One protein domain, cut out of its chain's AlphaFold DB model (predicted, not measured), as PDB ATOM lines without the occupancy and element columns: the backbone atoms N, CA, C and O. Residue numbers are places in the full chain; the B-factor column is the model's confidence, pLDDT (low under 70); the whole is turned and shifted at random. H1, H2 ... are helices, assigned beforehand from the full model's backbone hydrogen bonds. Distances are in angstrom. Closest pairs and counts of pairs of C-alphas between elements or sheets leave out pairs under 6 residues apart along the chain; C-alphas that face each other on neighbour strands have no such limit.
ATOM      1  N   LEU A 250      -7.153 -56.776  -0.181       83.69
ATOM      2  CA  LEU A 250      -6.983 -56.185  -1.506       83.69
ATOM      3  C   LEU A 250      -5.913 -55.087  -1.451       83.69
ATOM      4  O   LEU A 250      -5.945 -54.217  -0.577       83.69
ATOM      5  N   ARG A 251      -4.970 -55.140  -2.389       80.38
ATOM      6  CA  ARG A 251      -3.912 -54.154  -2.604       80.38
ATOM      7  C   ARG A 251      -3.828 -53.787  -4.083       80.38
ATOM      8  O   ARG A 251      -4.237 -54.541  -4.966       80.38
ATOM      9  N   VAL A 252      -3.270 -52.611  -4.323       86.88
ATOM     10  CA  VAL A 252      -2.878 -52.092  -5.631       86.88
ATOM     11  C   VAL A 252      -1.529 -51.409  -5.442       86.88
ATOM     12  O   VAL A 252      -1.354 -50.671  -4.473       86.88
ATOM     13  N   LEU A 253      -0.579 -51.669  -6.340       82.44
ATOM     14  CA  LEU A 253       0.639 -50.873  -6.427       82.44
ATOM     15  C   LEU A 253       0.306 -49.596  -7.205       82.44
ATOM     16  O   LEU A 253      -0.174 -49.669  -8.336       82.44
ATOM     17  N   ILE A 254       0.520 -48.440  -6.582       87.06
ATOM     18  CA  ILE A 254       0.344 -47.123  -7.197       87.06
ATOM     19  C   ILE A 254       1.751 -46.531  -7.359       87.06
ATOM     20  O   ILE A 254       2.427 -46.402  -6.343       87.06
ATOM     21  N   PRO A 255       2.212 -46.219  -8.585       86.81
ATOM     22  CA  PRO A 255       3.532 -45.625  -8.804       86.81
ATOM     23  C   PRO A 255       3.668 -44.211  -8.221       86.81
ATOM     24  O   PRO A 255       2.695 -43.450  -8.188       86.81
ATOM     25  N   ASP A 256       4.881 -43.843  -7.808       83.62
ATOM     26  CA  ASP A 256       5.178 -42.569  -7.138       83.62
ATOM     27  C   ASP A 256       4.898 -41.344  -8.023       83.62
ATOM     28  O   ASP A 256       4.504 -40.290  -7.522       83.62
ATOM     29  N   GLU A 257       4.961 -41.481  -9.350       89.31
ATOM     30  CA  GLU A 257       4.597 -40.422 -10.297       89.31
ATOM     31  C   GLU A 257       3.112 -40.037 -10.197       89.31
ATOM     32  O   GLU A 257       2.739 -38.903 -10.507       89.31
ATOM     33  N   VAL A 258       2.245 -40.949  -9.738       88.31
ATOM     34  CA  VAL A 258       0.824 -40.659  -9.484       88.31
ATOM     35  C   VAL A 258       0.674 -39.787  -8.235       88.31
ATOM     36  O   VAL A 258      -0.109 -38.832  -8.249       88.31
ATOM     37  N   PHE A 259       1.448 -40.070  -7.184       84.88
ATOM     38  CA  PHE A 259       1.478 -39.263  -5.963       84.88
ATOM     39  C   PHE A 259       2.111 -37.888  -6.216       84.88
ATOM     40  O   PHE A 259       1.527 -36.879  -5.820       84.88
ATOM     41  N   GLN A 260       3.220 -37.815  -6.962       81.31
ATOM     42  CA  GLN A 260       3.851 -36.550  -7.351       81.31
ATOM     43  C   GLN A 260       2.941 -35.710  -8.257       81.31
ATOM     44  O   GLN A 260       2.751 -34.522  -8.010       81.31
ATOM     45  N   LYS A 261       2.265 -36.313  -9.242       85.50
ATOM     46  CA  LYS A 261       1.260 -35.599 -10.045       85.50
ATOM     47  C   LYS A 261       0.103 -35.081  -9.182       85.50
ATOM     48  O   LYS A 261      -0.405 -33.987  -9.424       85.50
ATOM     49  N   GLY A 262      -0.301 -35.841  -8.164       85.56
ATOM     50  CA  GLY A 262      -1.242 -35.387  -7.139       85.56
ATOM     51  C   GLY A 262      -0.708 -34.202  -6.326       85.56
ATOM     52  O   GLY A 262      -1.466 -33.271  -6.059       85.56
ATOM     53  N   ALA A 263       0.579 -34.207  -5.975       79.56
ATOM     54  CA  ALA A 263       1.267 -33.118  -5.283       79.56
ATOM     55  C   ALA A 263       1.269 -31.824  -6.104       79.56
ATOM     56  O   ALA A 263       0.819 -30.786  -5.616       79.56
ATOM     57  N   ASP A 264       1.700 -31.898  -7.362       81.38
ATOM     58  CA  ASP A 264       1.842 -30.742  -8.252       81.38
ATOM     59  C   ASP A 264       0.497 -30.054  -8.541       81.38
ATOM     60  O   ASP A 264       0.438 -28.829  -8.674       81.38
ATOM     61  N   LEU A 265      -0.593 -30.831  -8.584       83.06
ATOM     62  CA  LEU A 265      -1.970 -30.334  -8.707       83.06
ATOM     63  C   LEU A 265      -2.474 -29.610  -7.446       83.06
ATOM     64  O   LEU A 265      -3.357 -28.759  -7.552       83.06
ATOM     65  N   HIS A 266      -1.925 -29.919  -6.267       78.69
ATOM     66  CA  HIS A 266      -2.364 -29.371  -4.976       78.69
ATOM     67  C   HIS A 266      -1.321 -28.471  -4.285       78.69
ATOM     68  O   HIS A 266      -1.520 -28.060  -3.144       78.69
ATOM     69  N   LYS A 267      -0.233 -28.104  -4.971       78.38
ATOM     70  CA  LYS A 267       0.864 -27.267  -4.439       78.38
ATOM     71  C   LYS A 267       0.436 -25.896  -3.885       78.38
ATOM     72  O   LYS A 267       1.129 -25.331  -3.048       78.38
ATOM     73  N   ASP A 268      -0.692 -25.359  -4.358       73.44
ATOM     74  CA  ASP A 268      -1.245 -24.058  -3.955       73.44
ATOM     75  C   ASP A 268      -2.268 -24.162  -2.790       73.44
ATOM     76  O   ASP A 268      -2.909 -23.171  -2.433       73.44
ATOM     77  N   PHE A 269      -2.428 -25.348  -2.182       74.81
ATOM     78  CA  PHE A 269      -3.363 -25.629  -1.081       74.81
ATOM     79  C   PHE A 269      -2.633 -25.873   0.254       74.81
ATOM     80  O   PHE A 269      -1.503 -26.359   0.284       74.81
ATOM     81  N   ILE A 270      -3.288 -25.546   1.378       73.38
ATOM     82  CA  ILE A 270      -2.709 -25.613   2.732       73.38
ATOM     83  C   ILE A 270      -3.609 -26.414   3.681       73.38
ATOM     84  O   ILE A 270      -4.698 -25.957   4.049       73.38
ATOM     85  N   VAL A 271      -3.101 -27.548   4.176       73.06
ATOM     86  CA  VAL A 271      -3.704 -28.276   5.304       73.06
ATOM     87  C   VAL A 271      -3.483 -27.521   6.606       73.06
ATOM     88  O   VAL A 271      -2.387 -27.070   6.923       73.06
ATOM     89  N   CYS A 272      -4.515 -27.501   7.440       68.56
ATOM     90  CA  CYS A 272      -4.378 -27.340   8.883       68.56
ATOM     91  C   CYS A 272      -5.214 -28.429   9.557       68.56
ATOM     92  O   CYS A 272      -6.378 -28.597   9.195       68.56
ATOM     93  N   TYR A 273      -4.647 -29.141  10.536       74.44
ATOM     94  CA  TYR A 273      -5.385 -30.042  11.425       74.44
ATOM     95  C   TYR A 273      -5.396 -29.456  12.837       74.44
ATOM     96  O   TYR A 273      -4.338 -29.200  13.415       74.44
ATOM     97  N   PHE A 274      -6.579 -29.261  13.418       78.19
ATOM     98  CA  PHE A 274      -6.700 -28.665  14.749       78.19
ATOM     99  C   PHE A 274      -6.795 -29.741  15.841       78.19
ATOM    100  O   PHE A 274      -7.760 -30.500  15.902       78.19
ATOM    101  N   LYS A 275      -5.805 -29.764  16.748       73.06
ATOM    102  CA  LYS A 275      -5.757 -30.653  17.931       73.06
ATOM    103  C   LYS A 275      -6.798 -30.318  19.011       73.06
ATOM    104  O   LYS A 275      -7.009 -31.108  19.918       73.06
ATOM    105  N   GLY A 276      -7.458 -29.167  18.909       80.38
ATOM    106  CA  GLY A 276      -8.617 -28.796  19.720       80.38
ATOM    107  C   GLY A 276      -9.809 -28.419  18.840       80.38
ATOM    108  O   GLY A 276      -9.868 -28.745  17.654       80.38
ATOM    109  N   ARG A 277     -10.757 -27.665  19.396       82.56
ATOM    110  CA  ARG A 277     -11.775 -26.960  18.603       82.56
ATOM    111  C   ARG A 277     -11.082 -26.049  17.576       82.56
ATOM    112  O   ARG A 277     -10.221 -25.266  17.986       82.56
ATOM    113  N   PRO A 278     -11.447 -26.105  16.280       78.94
ATOM    114  CA  PRO A 278     -10.918 -25.165  15.301       78.94
ATOM    115  C   PRO A 278     -11.311 -23.729  15.698       78.94
ATOM    116  O   PRO A 278     -12.445 -23.516  16.145       78.94
ATOM    117  N   PRO A 279     -10.416 -22.735  15.555       80.50
ATOM    118  CA  PRO A 279     -10.760 -21.339  15.795       80.50
ATOM    119  C   PRO A 279     -11.924 -20.872  14.900       80.50
ATOM    120  O   PRO A 279     -12.126 -21.422  13.815       80.50
ATOM    121  N   PRO A 280     -12.675 -19.827  15.297       84.38
ATOM    122  CA  PRO A 280     -13.701 -19.233  14.448       84.38
ATOM    123  C   PRO A 280     -13.170 -18.898  13.049       84.38
ATOM    124  O   PRO A 280     -12.089 -18.326  12.910       84.38
ATOM    125  N   TYR A 281     -13.962 -19.203  12.015       82.81
ATOM    126  CA  TYR A 281     -13.610 -18.968  10.607       82.81
ATOM    127  C   TYR A 281     -13.135 -17.530  10.342       82.81
ATOM    128  O   TYR A 281     -12.208 -17.319   9.566       82.81
ATOM    129  N   SER A 282     -13.724 -16.543  11.025       83.38
ATOM    130  CA  SER A 282     -13.315 -15.136  10.972       83.38
ATOM    131  C   SER A 282     -11.866 -14.912  11.417       83.38
ATOM    132  O   SER A 282     -11.151 -14.158  10.763       83.38
ATOM    133  N   HIS A 283     -11.405 -15.575  12.482       85.38
ATOM    134  CA  HIS A 283     -10.022 -15.475  12.956       85.38
ATOM    135  C   HIS A 283      -9.053 -16.170  12.000       85.38
ATOM    136  O   HIS A 283      -8.059 -15.559  11.615       85.38
ATOM    137  N   ILE A 284      -9.380 -17.390  11.552       83.88
ATOM    138  CA  ILE A 284      -8.584 -18.119  10.550       83.88
ATOM    139  C   ILE A 284      -8.432 -17.246   9.295       83.88
ATOM    140  O   ILE A 284      -7.319 -16.948   8.872       83.88
ATOM    141  N   LYS A 285      -9.544 -16.738   8.754       80.69
ATOM    142  CA  LYS A 285      -9.550 -15.863   7.578       80.69
ATOM    143  C   LYS A 285      -8.794 -14.556   7.791       80.69
ATOM    144  O   LYS A 285      -8.106 -14.126   6.875       80.69
ATOM    145  N   SER A 286      -8.887 -13.939   8.968       84.44
ATOM    146  CA  SER A 286      -8.143 -12.712   9.279       84.44
ATOM    147  C   SER A 286      -6.629 -12.943   9.241       84.44
ATOM    148  O   SER A 286      -5.914 -12.191   8.581       84.44
ATOM    149  N   VAL A 287      -6.144 -14.023   9.867       84.81
ATOM    150  CA  VAL A 287      -4.713 -14.369   9.891       84.81
ATOM    151  C   VAL A 287      -4.215 -14.773   8.500       84.81
ATOM    152  O   VAL A 287      -3.219 -14.227   8.034       84.81
ATOM    153  N   LEU A 288      -4.925 -15.655   7.788       82.69
ATOM    154  CA  LEU A 288      -4.522 -16.078   6.441       82.69
ATOM    155  C   LEU A 288      -4.517 -14.895   5.447       82.69
ATOM    156  O   LEU A 288      -3.555 -14.735   4.696       82.69
ATOM    157  N   ASN A 289      -5.525 -14.012   5.492       81.00
ATOM    158  CA  ASN A 289      -5.561 -12.787   4.679       81.00
ATOM    159  C   ASN A 289      -4.444 -11.789   5.039       81.00
ATOM    160  O   ASN A 289      -4.030 -11.010   4.182       81.00
ATOM    161  N   HIS A 290      -3.990 -11.763   6.296       83.12
ATOM    162  CA  HIS A 290      -2.882 -10.910   6.722       83.12
ATOM    163  C   HIS A 290      -1.544 -11.430   6.183       83.12
ATOM    164  O   HIS A 290      -0.790 -10.651   5.608       83.12
ATOM    165  N   MET A 291      -1.286 -12.737   6.301       80.38
ATOM    166  CA  MET A 291      -0.010 -13.344   5.900       80.38
ATOM    167  C   MET A 291       0.151 -13.482   4.375       80.38
ATOM    168  O   MET A 291       1.252 -13.293   3.870       80.38
ATOM    169  N   TRP A 292      -0.930 -13.758   3.629       76.44
ATOM    170  CA  TRP A 292      -0.887 -13.923   2.160       76.44
ATOM    171  C   TRP A 292      -1.481 -12.756   1.348       76.44
ATOM    172  O   TRP A 292      -1.443 -12.775   0.116       76.44
ATOM    173  N   GLY A 293      -1.950 -11.704   2.023       64.81
ATOM    174  CA  GLY A 293      -2.165 -10.380   1.438       64.81
ATOM    175  C   GLY A 293      -3.457 -10.162   0.636       64.81
ATOM    176  O   GLY A 293      -4.169 -11.075   0.214       64.81
ATOM    177  N   LYS A 294      -3.760  -8.879   0.399       59.94
ATOM    178  CA  LYS A 294      -4.948  -8.405  -0.330       59.94
ATOM    179  C   LYS A 294      -4.742  -8.492  -1.851       59.94
ATOM    180  O   LYS A 294      -4.550  -7.474  -2.505       59.94
ATOM    181  N   GLY A 295      -4.783  -9.701  -2.407       57.75
ATOM    182  CA  GLY A 295      -4.683  -9.899  -3.861       57.75
ATOM    183  C   GLY A 295      -5.033 -11.306  -4.344       57.75
ATOM    184  O   GLY A 295      -5.691 -11.453  -5.370       57.75
ATOM    185  N   LYS A 296      -4.673 -12.346  -3.581       62.00
ATOM    186  CA  LYS A 296      -5.104 -13.725  -3.858       62.00
ATOM    187  C   LYS A 296      -6.460 -14.000  -3.193       62.00
ATOM    188  O   LYS A 296      -6.661 -13.694  -2.020       62.00
ATOM    189  N   ARG A 297      -7.402 -14.599  -3.933       62.78
ATOM    190  CA  ARG A 297      -8.707 -15.036  -3.406       62.78
ATOM    191  C   ARG A 297      -8.528 -16.334  -2.609       62.78
ATOM    192  O   ARG A 297      -8.600 -17.420  -3.169       62.78
ATOM    193  N   LEU A 298      -8.280 -16.216  -1.304       70.31
ATOM    194  CA  LEU A 298      -8.138 -17.367  -0.405       70.31
ATOM    195  C   LEU A 298      -9.494 -18.051  -0.154       70.31
ATOM    196  O   LEU A 298     -10.372 -17.500   0.519       70.31
ATOM    197  N   GLU A 299      -9.651 -19.271  -0.667       73.88
ATOM    198  CA  GLU A 299     -10.870 -20.078  -0.529       73.88
ATOM    199  C   GLU A 299     -10.757 -21.073   0.630       73.88
ATOM    200  O   GLU A 299     -10.414 -22.245   0.480       73.88
ATOM    201  N   ILE A 300     -11.036 -20.571   1.831       73.81
ATOM    202  CA  ILE A 300     -10.930 -21.340   3.074       73.81
ATOM    203  C   ILE A 300     -12.129 -22.287   3.194       73.81
ATOM    204  O   ILE A 300     -13.244 -21.852   3.488       73.81
ATOM    205  N   HIS A 301     -11.872 -23.580   3.020       71.69
ATOM    206  CA  HIS A 301     -12.834 -24.661   3.214       71.69
ATOM    207  C   HIS A 301     -12.606 -25.317   4.582       71.69
ATOM    208  O   HIS A 301     -11.502 -25.766   4.880       71.69
ATOM    209  N   ASN A 302     -13.638 -25.365   5.428       67.19
ATOM    210  CA  ASN A 302     -13.577 -25.971   6.762       67.19
ATOM    211  C   ASN A 302     -14.388 -27.270   6.775       67.19
ATOM    212  O   ASN A 302     -15.609 -27.208   6.624       67.19
ATOM    213  N   ASN A 303     -13.742 -28.420   6.984       67.69
ATOM    214  CA  ASN A 303     -14.442 -29.679   7.223       67.69
ATOM    215  C   ASN A 303     -14.564 -29.938   8.742       67.69
ATOM    216  O   ASN A 303     -13.584 -30.345   9.376       67.69
ATOM    217  N   PRO A 304     -15.751 -29.747   9.354       60.34
ATOM    218  CA  PRO A 304     -15.928 -29.931  10.795       60.34
ATOM    219  C   PRO A 304     -15.886 -31.403  11.233       60.34
ATOM    220  O   PRO A 304     -15.684 -31.661  12.419       60.34
ATOM    221  N   ILE A 305     -16.060 -32.358  10.309       60.50
ATOM    222  CA  ILE A 305     -16.064 -33.801  10.600       60.50
ATOM    223  C   ILE A 305     -14.628 -34.282  10.847       60.50
ATOM    224  O   ILE A 305     -14.353 -34.927  11.855       60.50
ATOM    225  N   THR A 306     -13.698 -33.914   9.963       57.56
ATOM    226  CA  THR A 306     -12.270 -34.268  10.063       57.56
ATOM    227  C   THR A 306     -11.433 -33.241  10.830       57.56
ATOM    228  O   THR A 306     -10.273 -33.511  11.131       57.56
ATOM    229  N   ARG A 307     -12.003 -32.068  11.152       61.22
ATOM    230  CA  ARG A 307     -11.316 -30.895  11.740       61.22
ATOM    231  C   ARG A 307     -10.122 -30.414  10.907       61.22
ATOM    232  O   ARG A 307      -9.146 -29.900  11.460       61.22
ATOM    233  N   SER A 308     -10.214 -30.583   9.587       52.25
ATOM    234  CA  SER A 308      -9.148 -30.262   8.639       52.25
ATOM    235  C   SER A 308      -9.548 -29.228   7.582       52.25
ATOM    236  O   SER A 308     -10.711 -29.115   7.181       52.25
ATOM    237  N   VAL A 309      -8.539 -28.488   7.125       54.09
ATOM    238  CA  VAL A 309      -8.522 -27.734   5.857       54.09
ATOM    239  C   VAL A 309      -7.815 -28.601   4.792       54.09
ATOM    240  O   VAL A 309      -7.123 -29.556   5.153       54.09
ATOM    241  N   LEU A 310      -8.064 -28.354   3.501       45.09
ATOM    242  CA  LEU A 310      -7.760 -29.288   2.399       45.09
ATOM    243  C   LEU A 310      -6.266 -29.468   2.054       45.09
ATOM    244  O   LEU A 310      -5.417 -28.698   2.479       45.09
TER     245      LEU A 310
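Overview. This is residues 250 to 310 of the 464 residues of the protein "BnaC08g08990D protein" of Brassica napus (UniProt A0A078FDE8). With little regular structure, a small body of H2 and long loops has an arm sticking out, residues 250 to 265, most of it from H1. The printed part has 61 residues with two named helices, H1 then H2, and no named strand; the class is all helix, though under half of the residues are in named elements. The whole is only just loose, close to extended, with a radius of gyration of the C-alphas of 15.3 A, and flat, spanning 42 by 29 by 14 A.

Arrangement. H2, residues 281 to 292, and H1, residues 256 to 266, are apart, with no C-alpha of the one within 8 A of the other. In both helices every O i to N i+4 pair is within hydrogen-bond range.

Along the chain. H2 is 16.1 A long and ends at C-alpha 292 (-0.887, -13.923, 2.160). H1 is 15.4 A long and begins at C-alpha 256 (5.178, -42.569, -7.138).

Size, cuts and confidence. The C-alphas of Leu 250 and Lys 294 are the farthest apart, 47.8 A. The printed part has no cut. The link from H1 to H2, 14 residues, is long. The pLDDT is under 70 at residue 272, residues 293 to 297 and residues 302 to 310.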